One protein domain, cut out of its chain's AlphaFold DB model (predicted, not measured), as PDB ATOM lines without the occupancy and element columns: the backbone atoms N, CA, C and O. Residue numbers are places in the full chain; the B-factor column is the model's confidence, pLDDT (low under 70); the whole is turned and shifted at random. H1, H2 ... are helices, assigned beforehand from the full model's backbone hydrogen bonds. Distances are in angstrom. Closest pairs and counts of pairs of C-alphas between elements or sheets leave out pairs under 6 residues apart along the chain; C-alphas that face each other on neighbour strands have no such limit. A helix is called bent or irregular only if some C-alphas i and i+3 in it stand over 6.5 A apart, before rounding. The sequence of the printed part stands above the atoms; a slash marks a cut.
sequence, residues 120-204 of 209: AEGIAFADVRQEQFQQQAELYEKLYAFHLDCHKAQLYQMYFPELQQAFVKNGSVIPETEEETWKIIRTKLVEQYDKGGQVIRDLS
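Overview. This is residues 120 to 204 of the 209 residues of an uncharacterized protein of Ramazzottius varieornatus (UniProt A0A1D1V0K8). Two long helices, H1 and H3, run opposite ways and draw near each other at one end, where the shorter H2 is set crosswise. Residues 120 to 136 of H1 and 198 to 204 of H3 stick out. The printed part has 85 residues, 77 of them in three named helices, in the order H1, H2, H3 along the chain, with no named strand; the class is all helix. The whole is only just extended, close to loose, with a radius of gyration of the C-alphas of 18.1 A, spanning 61 by 24 by 15 A.

Arrangement. H1, residues 120 to 150, is irregular, with C-alphas 142 and 145 7.1 A apart. H2, residues 152 to 170, is only just irregular, with C-alphas 158 and 161 6.9 A apart. H1 and H2 are close but not clearly touching, their closest C-alphas, of Leu 148 and Leu 155, 7.8 A apart. H2 touches H3, residues 178 to 204, with residues 152 to 159 alone, about perpendicular at 83 degrees; the closest C-alphas, of Tyr 156 and Trp 182, are 6.9 A apart. H1 and H3 are close but not clearly touching, at a shallow tilt of 10 degrees, opposite ways; the closest C-alphas, of Leu 148 and Arg 186, are 7.1 A apart. O i to N i+4 pairs are within hydrogen-bond range for 25 of 27 in H1, 13 of 15 in H2 and 18 of 23 in H3.

Along the chain. H1 begins at C-alpha 120 (61.516, 45.244, -44.663) and is 43.6 A long. H2 is 24.7 A long. H3 is 38.0 A long, ending at C-alpha 204 (42.178, 36.847, -47.773).

Size, cuts and confidence. The C-alphas farthest apart, of Ala 120 and Gly 171, are 61.5 A apart. The printed part has no cut and no long link. Residues 194 to 204 have pLDDT under 70.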
ATOM      1  N   ALA A 120      61.189  46.152 -45.761       90.56
ATOM      2  CA  ALA A 120      61.516  45.244 -44.663       90.56
ATOM      3  C   ALA A 120      60.525  45.365 -43.492       90.56
ATOM      4  O   ALA A 120      60.077  44.351 -42.964       90.56
ATOM      5  N   GLU A 121      60.136  46.590 -43.127       86.81
ATOM      6  CA  GLU A 121      59.106  46.832 -42.106       86.81
ATOM      7  C   GLU A 121      57.733  46.338 -42.568       86.81
ATOM      8  O   GLU A 121      56.977  45.793 -41.767       86.81
ATOM      9  N   GLY A 122      57.425  46.469 -43.863       88.56
ATOM     10  CA  GLY A 122      56.199  45.934 -44.453       88.56
ATOM     11  C   GLY A 122      56.100  44.409 -44.348       88.56
ATOM     12  O   GLY A 122      55.043  43.894 -43.991       88.56
ATOM     13  N   ILE A 123      57.201  43.693 -44.607       91.62
ATOM     14  CA  ILE A 123      57.261  42.230 -44.459       91.62
ATOM     15  C   ILE A 123      57.130  41.839 -42.984       91.62
ATOM     16  O   ILE A 123      56.263  41.041 -42.648       91.62
ATOM     17  N   ALA A 124      57.904  42.467 -42.092       92.50
ATOM     18  CA  ALA A 124      57.828  42.183 -40.657       92.50
ATOM     19  C   ALA A 124      56.420  42.435 -40.086       92.50
ATOM     20  O   ALA A 124      55.927  41.673 -39.256       92.50
ATOM     21  N   PHE A 125      55.742  43.487 -40.553       89.06
ATOM     22  CA  PHE A 125      54.357  43.755 -40.185       89.06
ATOM     23  C   PHE A 125      53.398  42.679 -40.705       89.06
ATOM     24  O   PHE A 125      52.475  42.296 -39.986       89.06
ATOM     25  N   ALA A 126      53.597  42.185 -41.930       88.50
ATOM     26  CA  ALA A 126      52.787  41.104 -42.483       88.50
ATOM     27  C   ALA A 126      52.930  39.812 -41.662       88.50
ATOM     28  O   ALA A 126      51.911  39.201 -41.340       88.50
ATOM     29  N   ASP A 127      54.153  39.467 -41.254       92.25
ATOM     30  CA  ASP A 127      54.438  38.287 -40.430       92.25
ATOM     31  C   ASP A 127      53.747  38.387 -39.060       92.25
ATOM     32  O   ASP A 127      52.954  37.519 -38.691       92.25
ATOM     33  N   VAL A 128      53.945  39.502 -38.343       91.88
ATOM     34  CA  VAL A 128      53.292  39.743 -37.040       91.88
ATOM     35  C   VAL A 128      51.771  39.722 -37.173       91.88
ATOM     36  O   VAL A 128      51.062  39.180 -36.326       91.88
ATOM     37  N   ARG A 129      51.236  40.301 -38.249       87.12
ATOM     38  CA  ARG A 129      49.795  40.314 -38.495       87.12
ATOM     39  C   ARG A 129      49.261  38.908 -38.752       87.12
ATOM     40  O   ARG A 129      48.174  38.580 -38.279       87.12
ATOM     41  N   GLN A 130      50.006  38.079 -39.476       88.75
ATOM     42  CA  GLN A 130      49.651  36.684 -39.702       88.75
ATOM     43  C   GLN A 130      49.634  35.894 -38.388       88.75
ATOM     44  O   GLN A 130      48.679  35.155 -38.147       88.75
ATOM     45  N   GLU A 131      50.620  36.095 -37.513       91.62
ATOM     46  CA  GLU A 131      50.641  35.492 -36.175       91.62
ATOM     47  C   GLU A 131      49.434  35.932 -35.335       91.62
ATOM     48  O   GLU A 131      48.748  35.097 -34.745       91.62
ATOM     49  N   GLN A 132      49.112  37.228 -35.330       85.00
ATOM     50  CA  GLN A 132      47.936  37.751 -34.627       85.00
ATOM     51  C   GLN A 132      46.635  37.137 -35.148       85.00
ATOM     52  O   GLN A 132      45.770  36.760 -34.357       85.00
ATOM     53  N   PHE A 133      46.495  36.991 -36.468       84.62
ATOM     54  CA  PHE A 133      45.332  36.332 -37.056       84.62
ATOM     55  C   PHE A 133      45.224  34.866 -36.635       84.62
ATOM     56  O   PHE A 133      44.121  34.401 -36.355       84.62
ATOM     57  N   GLN A 134      46.344  34.143 -36.561       85.75
ATOM     58  CA  GLN A 134      46.354  32.758 -36.090       85.75
ATOM     59  C   GLN A 134      45.928  32.669 -34.624       85.75
ATOM     60  O   GLN A 134      45.028  31.898 -34.300       85.75
ATOM     61  N   GLN A 135      46.483  33.519 -33.759       86.94
ATOM     62  CA  GLN A 135      46.107  33.569 -32.342       86.94
ATOM     63  C   GLN A 135      44.617  33.879 -32.159       86.94
ATOM     64  O   GLN A 135      43.935  33.237 -31.359       86.94
ATOM     65  N   GLN A 136      44.085  34.837 -32.922       82.00
ATOM     66  CA  GLN A 136      42.661  35.171 -32.891       82.00
ATOM     67  C   GLN A 136      41.788  34.017 -33.389       82.00
ATOM     68  O   GLN A 136      40.748  33.750 -32.789       82.00
ATOM     69  N   ALA A 137      42.208  33.319 -34.447       84.75
ATOM     70  CA  ALA A 137      41.493  32.155 -34.959       84.75
ATOM     71  C   ALA A 137      41.442  31.029 -33.917       84.75
ATOM     72  O   ALA A 137      40.364  30.509 -33.646       84.75
ATOM     73  N   GLU A 138      42.564  30.716 -33.266       87.25
ATOM     74  CA  GLU A 138      42.614  29.699 -32.207       87.25
ATOM     75  C   GLU A 138      41.738  30.056 -31.001       87.25
ATOM     76  O   GLU A 138      41.057  29.198 -30.435       87.25
ATOM     77  N   LEU A 139      41.760  31.323 -30.573       85.94
ATOM     78  CA  LEU A 139      40.896  31.796 -29.489       85.94
ATOM     79  C   LEU A 139      39.422  31.689 -29.876       85.94
ATOM     80  O   LEU A 139      38.606  31.238 -29.070       85.94
ATOM     81  N   TYR A 140      39.086  32.063 -31.108       82.88
ATOM     82  CA  TYR A 140      37.726  31.963 -31.610       82.88
ATOM     83  C   TYR A 140      37.258  30.508 -31.687       82.88
ATOM     84  O   TYR A 140      36.163  30.214 -31.219       82.88
ATOM     85  N   GLU A 141      38.084  29.585 -32.188       82.88
ATOM     86  CA  GLU A 141      37.781  28.146 -32.223       82.88
ATOM     87  C   GLU A 141      37.455  27.601 -30.823       82.88
ATOM     88  O   GLU A 141      36.459  26.897 -30.641       82.88
ATOM     89  N   LYS A 142      38.234  27.992 -29.804       86.31
ATOM     90  CA  LYS A 142      37.995  27.593 -28.404       86.31
ATOM     91  C   LYS A 142      36.676  28.139 -27.849       86.31
ATOM     92  O   LYS A 142      36.011  27.454 -27.075       86.31
ATOM     93  N   LEU A 143      36.302  29.362 -28.226       86.88
ATOM     94  CA  LEU A 143      35.102  30.043 -27.728       86.88
ATOM     95  C   LEU A 143      33.848  29.770 -28.569       86.88
ATOM     96  O   LEU A 143      32.737  30.037 -28.111       86.88
ATOM     97  N   TYR A 144      33.993  29.215 -29.772       85.56
ATOM     98  CA  TYR A 144      32.896  29.054 -30.724       85.56
ATOM     99  C   TYR A 144      31.751  28.204 -30.167       85.56
ATOM    100  O   TYR A 144      30.588  28.599 -30.240       85.56
ATOM    101  N   ALA A 145      32.072  27.070 -29.538       83.12
ATOM    102  CA  ALA A 145      31.067  26.195 -28.935       83.12
ATOM    103  C   ALA A 145      30.269  26.905 -27.829       83.12
ATOM    104  O   ALA A 145      29.049  26.771 -27.769       83.12
ATOM    105  N   PHE A 146      30.947  27.707 -27.002       87.69
ATOM    106  CA  PHE A 146      30.304  28.512 -25.966       87.69
ATOM    107  C   PHE A 146      29.388  29.580 -26.577       87.69
ATOM    108  O   PHE A 146      28.250  29.743 -26.148       87.69
ATOM    109  N   HIS A 147      29.847  30.252 -27.635       84.31
ATOM    110  CA  HIS A 147      29.057  31.259 -28.338       84.31
ATOM    111  C   HIS A 147      27.778  30.668 -28.956       84.31
ATOM    112  O   HIS A 147      26.711  31.278 -28.863       84.31
ATOM    113  N   LEU A 148      27.847  29.462 -29.531       86.69
ATOM    114  CA  LEU A 148      26.656  28.749 -30.009       86.69
ATOM    115  C   LEU A 148      25.650  28.513 -28.880       86.69
ATOM    116  O   LEU A 148      24.456  28.741 -29.069       86.69
ATOM    117  N   ASP A 149      26.129  28.091 -27.709       87.62
ATOM    118  CA  ASP A 149      25.271  27.806 -26.562       87.62
ATOM    119  C   ASP A 149      24.633  29.093 -25.996       87.62
ATOM    120  O   ASP A 149      23.438  29.098 -25.692       87.62
ATOM    121  N   CYS A 150      25.360  30.218 -25.956       85.00
ATOM    122  CA  CYS A 150      24.803  31.527 -25.584       85.00
ATOM    123  C   CYS A 150      23.693  32.001 -26.536       85.00
ATOM    124  O   CYS A 150      22.709  32.593 -26.095       85.00
ATOM    125  N   HIS A 151      23.830  31.723 -27.833       85.44
ATOM    126  CA  HIS A 151      22.861  32.119 -28.859       85.44
ATOM    127  C   HIS A 151      21.837  31.023 -29.191       85.44
ATOM    128  O   HIS A 151      21.108  31.147 -30.181       85.44
ATOM    129  N   LYS A 152      21.729  29.977 -28.353       90.12
ATOM    130  CA  LYS A 152      20.858  28.812 -28.572       90.12
ATOM    131  C   LYS A 152      19.447  29.202 -29.012       90.12
ATOM    132  O   LYS A 152      18.976  28.693 -30.021       90.12
ATOM    133  N   ALA A 153      18.782  30.109 -28.295       85.94
ATOM    134  CA  ALA A 153      17.390  30.476 -28.578       85.94
ATOM    135  C   ALA A 153      17.209  31.101 -29.974       85.94
ATOM    136  O   ALA A 153      16.295  30.732 -30.712       85.94
ATOM    137  N   GLN A 154      18.110  32.009 -30.362       86.12
ATOM    138  CA  GLN A 154      18.073  32.676 -31.668       86.12
ATOM    139  C   GLN A 154      18.373  31.689 -32.799       86.12
ATOM    140  O   GLN A 154      17.658  31.640 -33.801       86.12
ATOM    141  N   LEU A 155      19.407  30.863 -32.617       86.44
ATOM    142  CA  LEU A 155      19.797  29.847 -33.592       86.44
ATOM    143  C   LEU A 155      18.707  28.784 -33.749       86.44
ATOM    144  O   LEU A 155      18.408  28.371 -34.868       86.44
ATOM    145  N   TYR A 156      18.067  28.384 -32.655       88.62
ATOM    146  CA  TYR A 156      16.944  27.461 -32.693       88.62
ATOM    147  C   TYR A 156      15.808  28.015 -33.557       88.62
ATOM    148  O   TYR A 156      15.378  27.347 -34.490       88.62
ATOM    149  N   GLN A 157      15.375  29.257 -33.325       87.62
ATOM    150  CA  GLN A 157      14.314  29.884 -34.122       87.62
ATOM    151  C   GLN A 157      14.659  29.972 -35.616       87.62
ATOM    152  O   GLN A 157      13.788  29.749 -36.456       87.62
ATOM    153  N   MET A 158      15.919  30.259 -35.950       88.19
ATOM    154  CA  MET A 158      16.375  30.330 -37.342       88.19
ATOM    155  C   MET A 158      16.422  28.966 -38.040       88.19
ATOM    156  O   MET A 158      15.933  28.835 -39.159       88.19
ATOM    157  N   TYR A 159      17.031  27.958 -37.410       88.19
ATOM    158  CA  TYR A 159      17.349  26.684 -38.070       88.19
ATOM    159  C   TYR A 159      16.270  25.615 -37.896       88.19
ATOM    160  O   TYR A 159      16.245  24.635 -38.646       88.19
ATOM    161  N   PHE A 160      15.361  25.780 -36.936       89.31
ATOM    162  CA  PHE A 160      14.285  24.825 -36.705       89.31
ATOM    163  C   PHE A 160      13.358  24.641 -37.923       89.31
ATOM    164  O   PHE A 160      13.128  23.487 -38.293       89.31
ATOM    165  N   PRO A 161      12.894  25.698 -38.624       89.38
ATOM    166  CA  PRO A 161      12.067  25.533 -39.823       89.38
ATOM    167  C   PRO A 161      12.783  24.761 -40.938       89.38
ATOM    168  O   PRO A 161      12.182  23.910 -41.594       89.38
ATOM    169  N   GLU A 162      14.080  25.015 -41.137       88.00
ATOM    170  CA  GLU A 162      14.888  24.298 -42.129       88.00
ATOM    171  C   GLU A 162      15.026  22.815 -41.781       88.00
ATOM    172  O   GLU A 162      14.927  21.952 -42.658       88.00
ATOM    173  N   LEU A 163      15.232  22.502 -40.496       87.06
ATOM    174  CA  LEU A 163      15.271  21.121 -40.035       87.06
ATOM    175  C   LEU A 163      13.930  20.431 -40.259       87.06
ATOM    176  O   LEU A 163      13.915  19.348 -40.841       87.06
ATOM    177  N   GLN A 164      12.811  21.053 -39.881       86.50
ATOM    178  CA  GLN A 164      11.481  20.481 -40.111       86.50
ATOM    179  C   GLN A 164      11.264  20.126 -41.588       86.50
ATOM    180  O   GLN A 164      10.823  19.019 -41.899       86.50
ATOM    181  N   GLN A 165      11.646  21.016 -42.508       88.56
ATOM    182  CA  GLN A 165      11.566  20.748 -43.948       88.56
ATOM    183  C   GLN A 165      12.452  19.568 -44.376       88.56
ATOM    184  O   GLN A 165      12.022  18.729 -45.173       88.56
ATOM    185  N   ALA A 166      13.671  19.468 -43.840       86.12
ATOM    186  CA  ALA A 166      14.580  18.362 -44.132       86.12
ATOM    187  C   ALA A 166      14.051  17.012 -43.610       86.12
ATOM    188  O   ALA A 166      14.139  16.009 -44.322       86.12
ATOM    189  N   PHE A 167      13.456  16.983 -42.414       87.06
ATOM    190  CA  PHE A 167      12.842  15.783 -41.834       87.06
ATOM    191  C   PHE A 167      11.625  15.316 -42.642       87.06
ATOM    192  O   PHE A 167      11.550  14.136 -42.985       87.06
ATOM    193  N   VAL A 168      10.739  16.240 -43.042       88.25
ATOM    194  CA  VAL A 168       9.585  15.936 -43.912       88.25
ATOM    195  C   VAL A 168      10.040  15.353 -45.250       88.25
ATOM    196  O   VAL A 168       9.468  14.373 -45.723       88.25
ATOM    197  N   LYS A 169      11.099  15.912 -45.847       88.81
ATOM    198  CA  LYS A 169      11.645  15.425 -47.122       88.81
ATOM    199  C   LYS A 169      12.269  14.031 -47.010       88.81
ATOM    200  O   LYS A 169      12.155  13.242 -47.944       88.81
ATOM    201  N   ASN A 170      12.922  13.738 -45.888       86.50
ATOM    202  CA  ASN A 170      13.615  12.469 -45.664       86.50
ATOM    203  C   ASN A 170      12.716  11.380 -45.052       86.50
ATOM    204  O   ASN A 170      13.153  10.239 -44.940       86.50
ATOM    205  N   GLY A 171      11.476  11.707 -44.669       80.12
ATOM    206  CA  GLY A 171      10.544  10.765 -44.041       80.12
ATOM    207  C   GLY A 171      10.935  10.357 -42.614       80.12
ATOM    208  O   GLY A 171      10.485   9.321 -42.132       80.12
ATOM    209  N   SER A 172      11.779  11.150 -41.949       81.56
ATOM    210  CA  SER A 172      12.275  10.881 -40.595       81.56
ATOM    211  C   SER A 172      11.427  11.598 -39.538       81.56
ATOM    212  O   SER A 172      10.903  12.683 -39.784       81.56
ATOM    213  N   VAL A 173      11.320  11.009 -38.343       80.19
ATOM    214  CA  VAL A 173      10.583  11.593 -37.209       80.19
ATOM    215  C   VAL A 173      11.360  12.780 -36.633       80.19
ATOM    216  O   VAL A 173      12.574  12.698 -36.445       80.19
ATOM    217  N   ILE A 174      10.657  13.885 -36.374       80.50
ATOM    218  CA  ILE A 174      11.215  15.073 -35.716       80.50
ATOM    219  C   ILE A 174      11.448  14.728 -34.234       80.50
ATOM    220  O   ILE A 174      10.543  14.158 -33.624       80.50
ATOM    221  N   PRO A 175      12.613  15.054 -33.643       83.75
ATOM    222  CA  PRO A 175      12.857  14.813 -32.223       83.75
ATOM    223  C   PRO A 175      11.808  15.510 -31.346       83.75
ATOM    224  O   PRO A 175      11.431  16.651 -31.613       83.75
ATOM    225  N   GLU A 176      11.354  14.837 -30.289       79.06
ATOM    226  CA  GLU A 176      10.314  15.366 -29.392       79.06
ATOM    227  C   GLU A 176      10.874  16.383 -28.387       79.06
ATOM    228  O   GLU A 176      10.138  17.233 -27.886       79.06
ATOM    229  N   THR A 177      12.184  16.333 -28.120       89.06
ATOM    230  CA  THR A 177      12.837  17.191 -27.125       89.06
ATOM    231  C   THR A 177      13.626  18.322 -27.787       89.06
ATOM    232  O   THR A 177      14.410  18.117 -28.720       89.06
ATOM    233  N   GLU A 178      13.490  19.537 -27.251       87.50
ATOM    234  CA  GLU A 178      14.241  20.718 -27.699       87.50
ATOM    235  C   GLU A 178      15.764  20.499 -27.613       87.50
ATOM    236  O   GLU A 178      16.511  20.899 -28.504       87.50
ATOM    237  N   GLU A 179      16.237  19.807 -26.572       88.88
ATOM    238  CA  GLU A 179      17.660  19.513 -26.373       88.88
ATOM    239  C   GLU A 179      18.248  18.597 -27.449       88.88
ATOM    240  O   GLU A 179      19.396  18.773 -27.860       88.88
ATOM    241  N   GLU A 180      17.483  17.618 -27.923       88.31
ATOM    242  CA  GLU A 180      17.917  16.701 -28.981       88.31
ATOM    243  C   GLU A 180      17.993  17.426 -30.322       88.31
ATOM    244  O   GLU A 180      18.978  17.304 -31.053       88.31
ATOM    245  N   THR A 181      16.993  18.260 -30.595       87.75
ATOM    246  CA  THR A 181      16.970  19.127 -31.772       87.75
ATOM    247  C   THR A 181      18.141  20.114 -31.742       87.75
ATOM    248  O   THR A 181      18.841  20.276 -32.744       87.75
ATOM    249  N   TRP A 182      18.436  20.706 -30.579       91.00
ATOM    250  CA  TRP A 182      19.599  21.574 -30.395       91.00
ATOM    251  C   TRP A 182      20.920  20.841 -30.627       91.00
ATOM    252  O   TRP A 182      21.785  21.378 -31.314       91.00
ATOM    253  N   LYS A 183      21.084  19.608 -30.133       90.94
ATOM    254  CA  LYS A 183      22.293  18.807 -30.398       90.94
ATOM    255  C   LYS A 183      22.531  18.626 -31.896       90.94
ATOM    256  O   LYS A 183      23.663  18.771 -32.344       90.94
ATOM    257  N   ILE A 184      21.478  18.373 -32.675       90.12
ATOM    258  CA  ILE A 184      21.580  18.231 -34.136       90.12
ATOM    259  C   ILE A 184      21.993  19.558 -34.789       90.12
ATOM    260  O   ILE A 184      22.906  19.572 -35.617       90.12
ATOM    261  N   ILE A 185      21.361  20.675 -34.402       88.50
ATOM    262  CA  ILE A 185      21.709  22.018 -34.906       88.50
ATOM    263  C   ILE A 185      23.167  22.349 -34.576       88.50
ATOM    264  O   ILE A 185      23.925  22.746 -35.460       88.50
ATOM    265  N   ARG A 186      23.574  22.144 -33.321       89.56
ATOM    266  CA  ARG A 186      24.923  22.424 -32.820       89.56
ATOM    267  C   ARG A 186      25.974  21.644 -33.600       89.56
ATOM    268  O   ARG A 186      26.918  22.250 -34.095       89.56
ATOM    269  N   THR A 187      25.785  20.336 -33.780       89.69
ATOM    270  CA  THR A 187      26.708  19.501 -34.567       89.69
ATOM    271  C   THR A 187      26.796  19.983 -36.014       89.69
ATOM    272  O   THR A 187      27.896  20.157 -36.532       89.69
ATOM    273  N   LYS A 188      25.659  20.295 -36.651       88.06
ATOM    274  CA  LYS A 188      25.632  20.811 -38.029       88.06
ATOM    275  C   LYS A 188      26.383  22.142 -38.167       88.06
ATOM    276  O   LYS A 188      27.084  22.335 -39.156       88.06
ATOM    277  N   LEU A 189      26.237  23.054 -37.203       86.38
ATOM    278  CA  LEU A 189      26.908  24.360 -37.221       86.38
ATOM    279  C   LEU A 189      28.419  24.238 -37.005       86.38
ATOM    280  O   LEU A 189      29.183  24.882 -37.721       86.38
ATOM    281  N   VAL A 190      28.854  23.364 -36.094       85.38
ATOM    282  CA  VAL A 190      30.282  23.060 -35.900       85.38
ATOM    283  C   VAL A 190      30.885  22.446 -37.170       85.38
ATOM    284  O   VAL A 190      31.908  22.918 -37.652       85.38
ATOM    285  N   GLU A 191      30.207  21.486 -37.802       84.81
ATOM    286  CA  GLU A 191      30.679  20.897 -39.065       84.81
ATOM    287  C   GLU A 191      30.706  21.895 -40.237       84.81
ATOM    288  O   GLU A 191      31.533  21.782 -41.146       84.81
ATOM    289  N   GLN A 192      29.774  22.854 -40.272       80.69
ATOM    290  CA  GLN A 192      29.784  23.926 -41.269       80.69
ATOM    291  C   GLN A 192      30.934  24.904 -41.041       80.69
ATOM    292  O   GLN A 192      31.506  25.381 -42.023       80.69
ATOM    293  N   TYR A 193      31.293  25.180 -39.787       72.81
ATOM    294  CA  TYR A 193      32.439  26.019 -39.450       72.81
ATOM    295  C   TYR A 193      33.747  25.424 -39.987       72.81
ATOM    296  O   TYR A 193      34.479  26.121 -40.689       72.81
ATOM    297  N   ASP A 194      33.978  24.125 -39.787       68.38
ATOM    298  CA  ASP A 194      35.183  23.441 -40.287       68.38
ATOM    299  C   ASP A 194      35.318  23.531 -41.817       68.38
ATOM    300  O   ASP A 194      36.414  23.671 -42.365       68.38
ATOM    301  N   LYS A 195      34.182  23.506 -42.527       64.56
ATOM    302  CA  LYS A 195      34.128  23.632 -43.993       64.56
ATOM    303  C   LYS A 195      34.245  25.087 -44.461       64.56
ATOM    304  O   LYS A 195      34.873  25.353 -45.482       64.56
ATOM    305  N   GLY A 196      33.653  26.037 -43.736       55.03
ATOM    306  CA  GLY A 196      33.655  27.468 -44.067       55.03
ATOM    307  C   GLY A 196      34.969  28.179 -43.729       55.03
ATOM    308  O   GLY A 196      35.376  29.092 -44.451       55.03
ATOM    309  N   GLY A 197      35.678  27.722 -42.693       53.91
ATOM    310  CA  GLY A 197      37.006  28.213 -42.324       53.91
ATOM    311  C   GLY A 197      38.054  27.998 -43.421       53.91
ATOM    312  O   GLY A 197      38.957  28.821 -43.570       53.91
ATOM    313  N   GLN A 198      37.899  26.963 -44.255       48.28
ATOM    314  CA  GLN A 198      38.739  26.762 -45.442       48.28
ATOM    315  C   GLN A 198      38.470  27.812 -46.533       48.28
ATOM    316  O   GLN A 198      39.408  28.299 -47.156       48.28
ATOM    317  N   VAL A 199      37.216  28.236 -46.720       40.91
ATOM    318  CA  VAL A 199      36.827  29.161 -47.803       40.91
ATOM    319  C   VAL A 199      37.254  30.608 -47.516       40.91
ATOM    320  O   VAL A 199      37.652  31.330 -48.430       40.91
ATOM    321  N   ILE A 200      37.211  31.049 -46.253       43.47
ATOM    322  CA  ILE A 200      37.628  32.417 -45.882       43.47
ATOM    323  C   ILE A 200      39.160  32.559 -45.910       43.47
ATOM    324  O   ILE A 200      39.667  33.623 -46.279       43.47
ATOM    325  N   ARG A 201      39.906  31.494 -45.577       41.50
ATOM    326  CA  ARG A 201      41.379  31.502 -45.618       41.50
ATOM    327  C   ARG A 201      41.906  31.754 -47.038       41.50
ATOM    328  O   ARG A 201      42.812  32.573 -47.189       41.50
ATOM    329  N   ASP A 202      41.269  31.190 -48.064       42.41
ATOM    330  CA  ASP A 202      41.692  31.371 -49.463       42.41
ATOM    331  C   ASP A 202      41.394  32.772 -50.032       42.41
ATOM    332  O   ASP A 202      42.162  33.285 -50.846       42.41
ATOM    333  N   LEU A 203      40.334  33.450 -49.576       35.91
ATOM    334  CA  LEU A 203      39.919  34.758 -50.115       35.91
ATOM    335  C   LEU A 203      40.682  35.961 -49.527       35.91
ATOM    336  O   LEU A 203      40.587  37.073 -50.050       35.91
ATOM    337  N   SER A 204      41.448  35.764 -48.452       41.97
ATOM    338  CA  SER A 204      42.178  36.847 -47.773       41.97
ATOM    339  C   SER A 204      43.478  37.278 -48.470       41.97
ATOM    340  O   SER A 204      44.014  38.341 -48.158       41.97
TER     341      SER A 204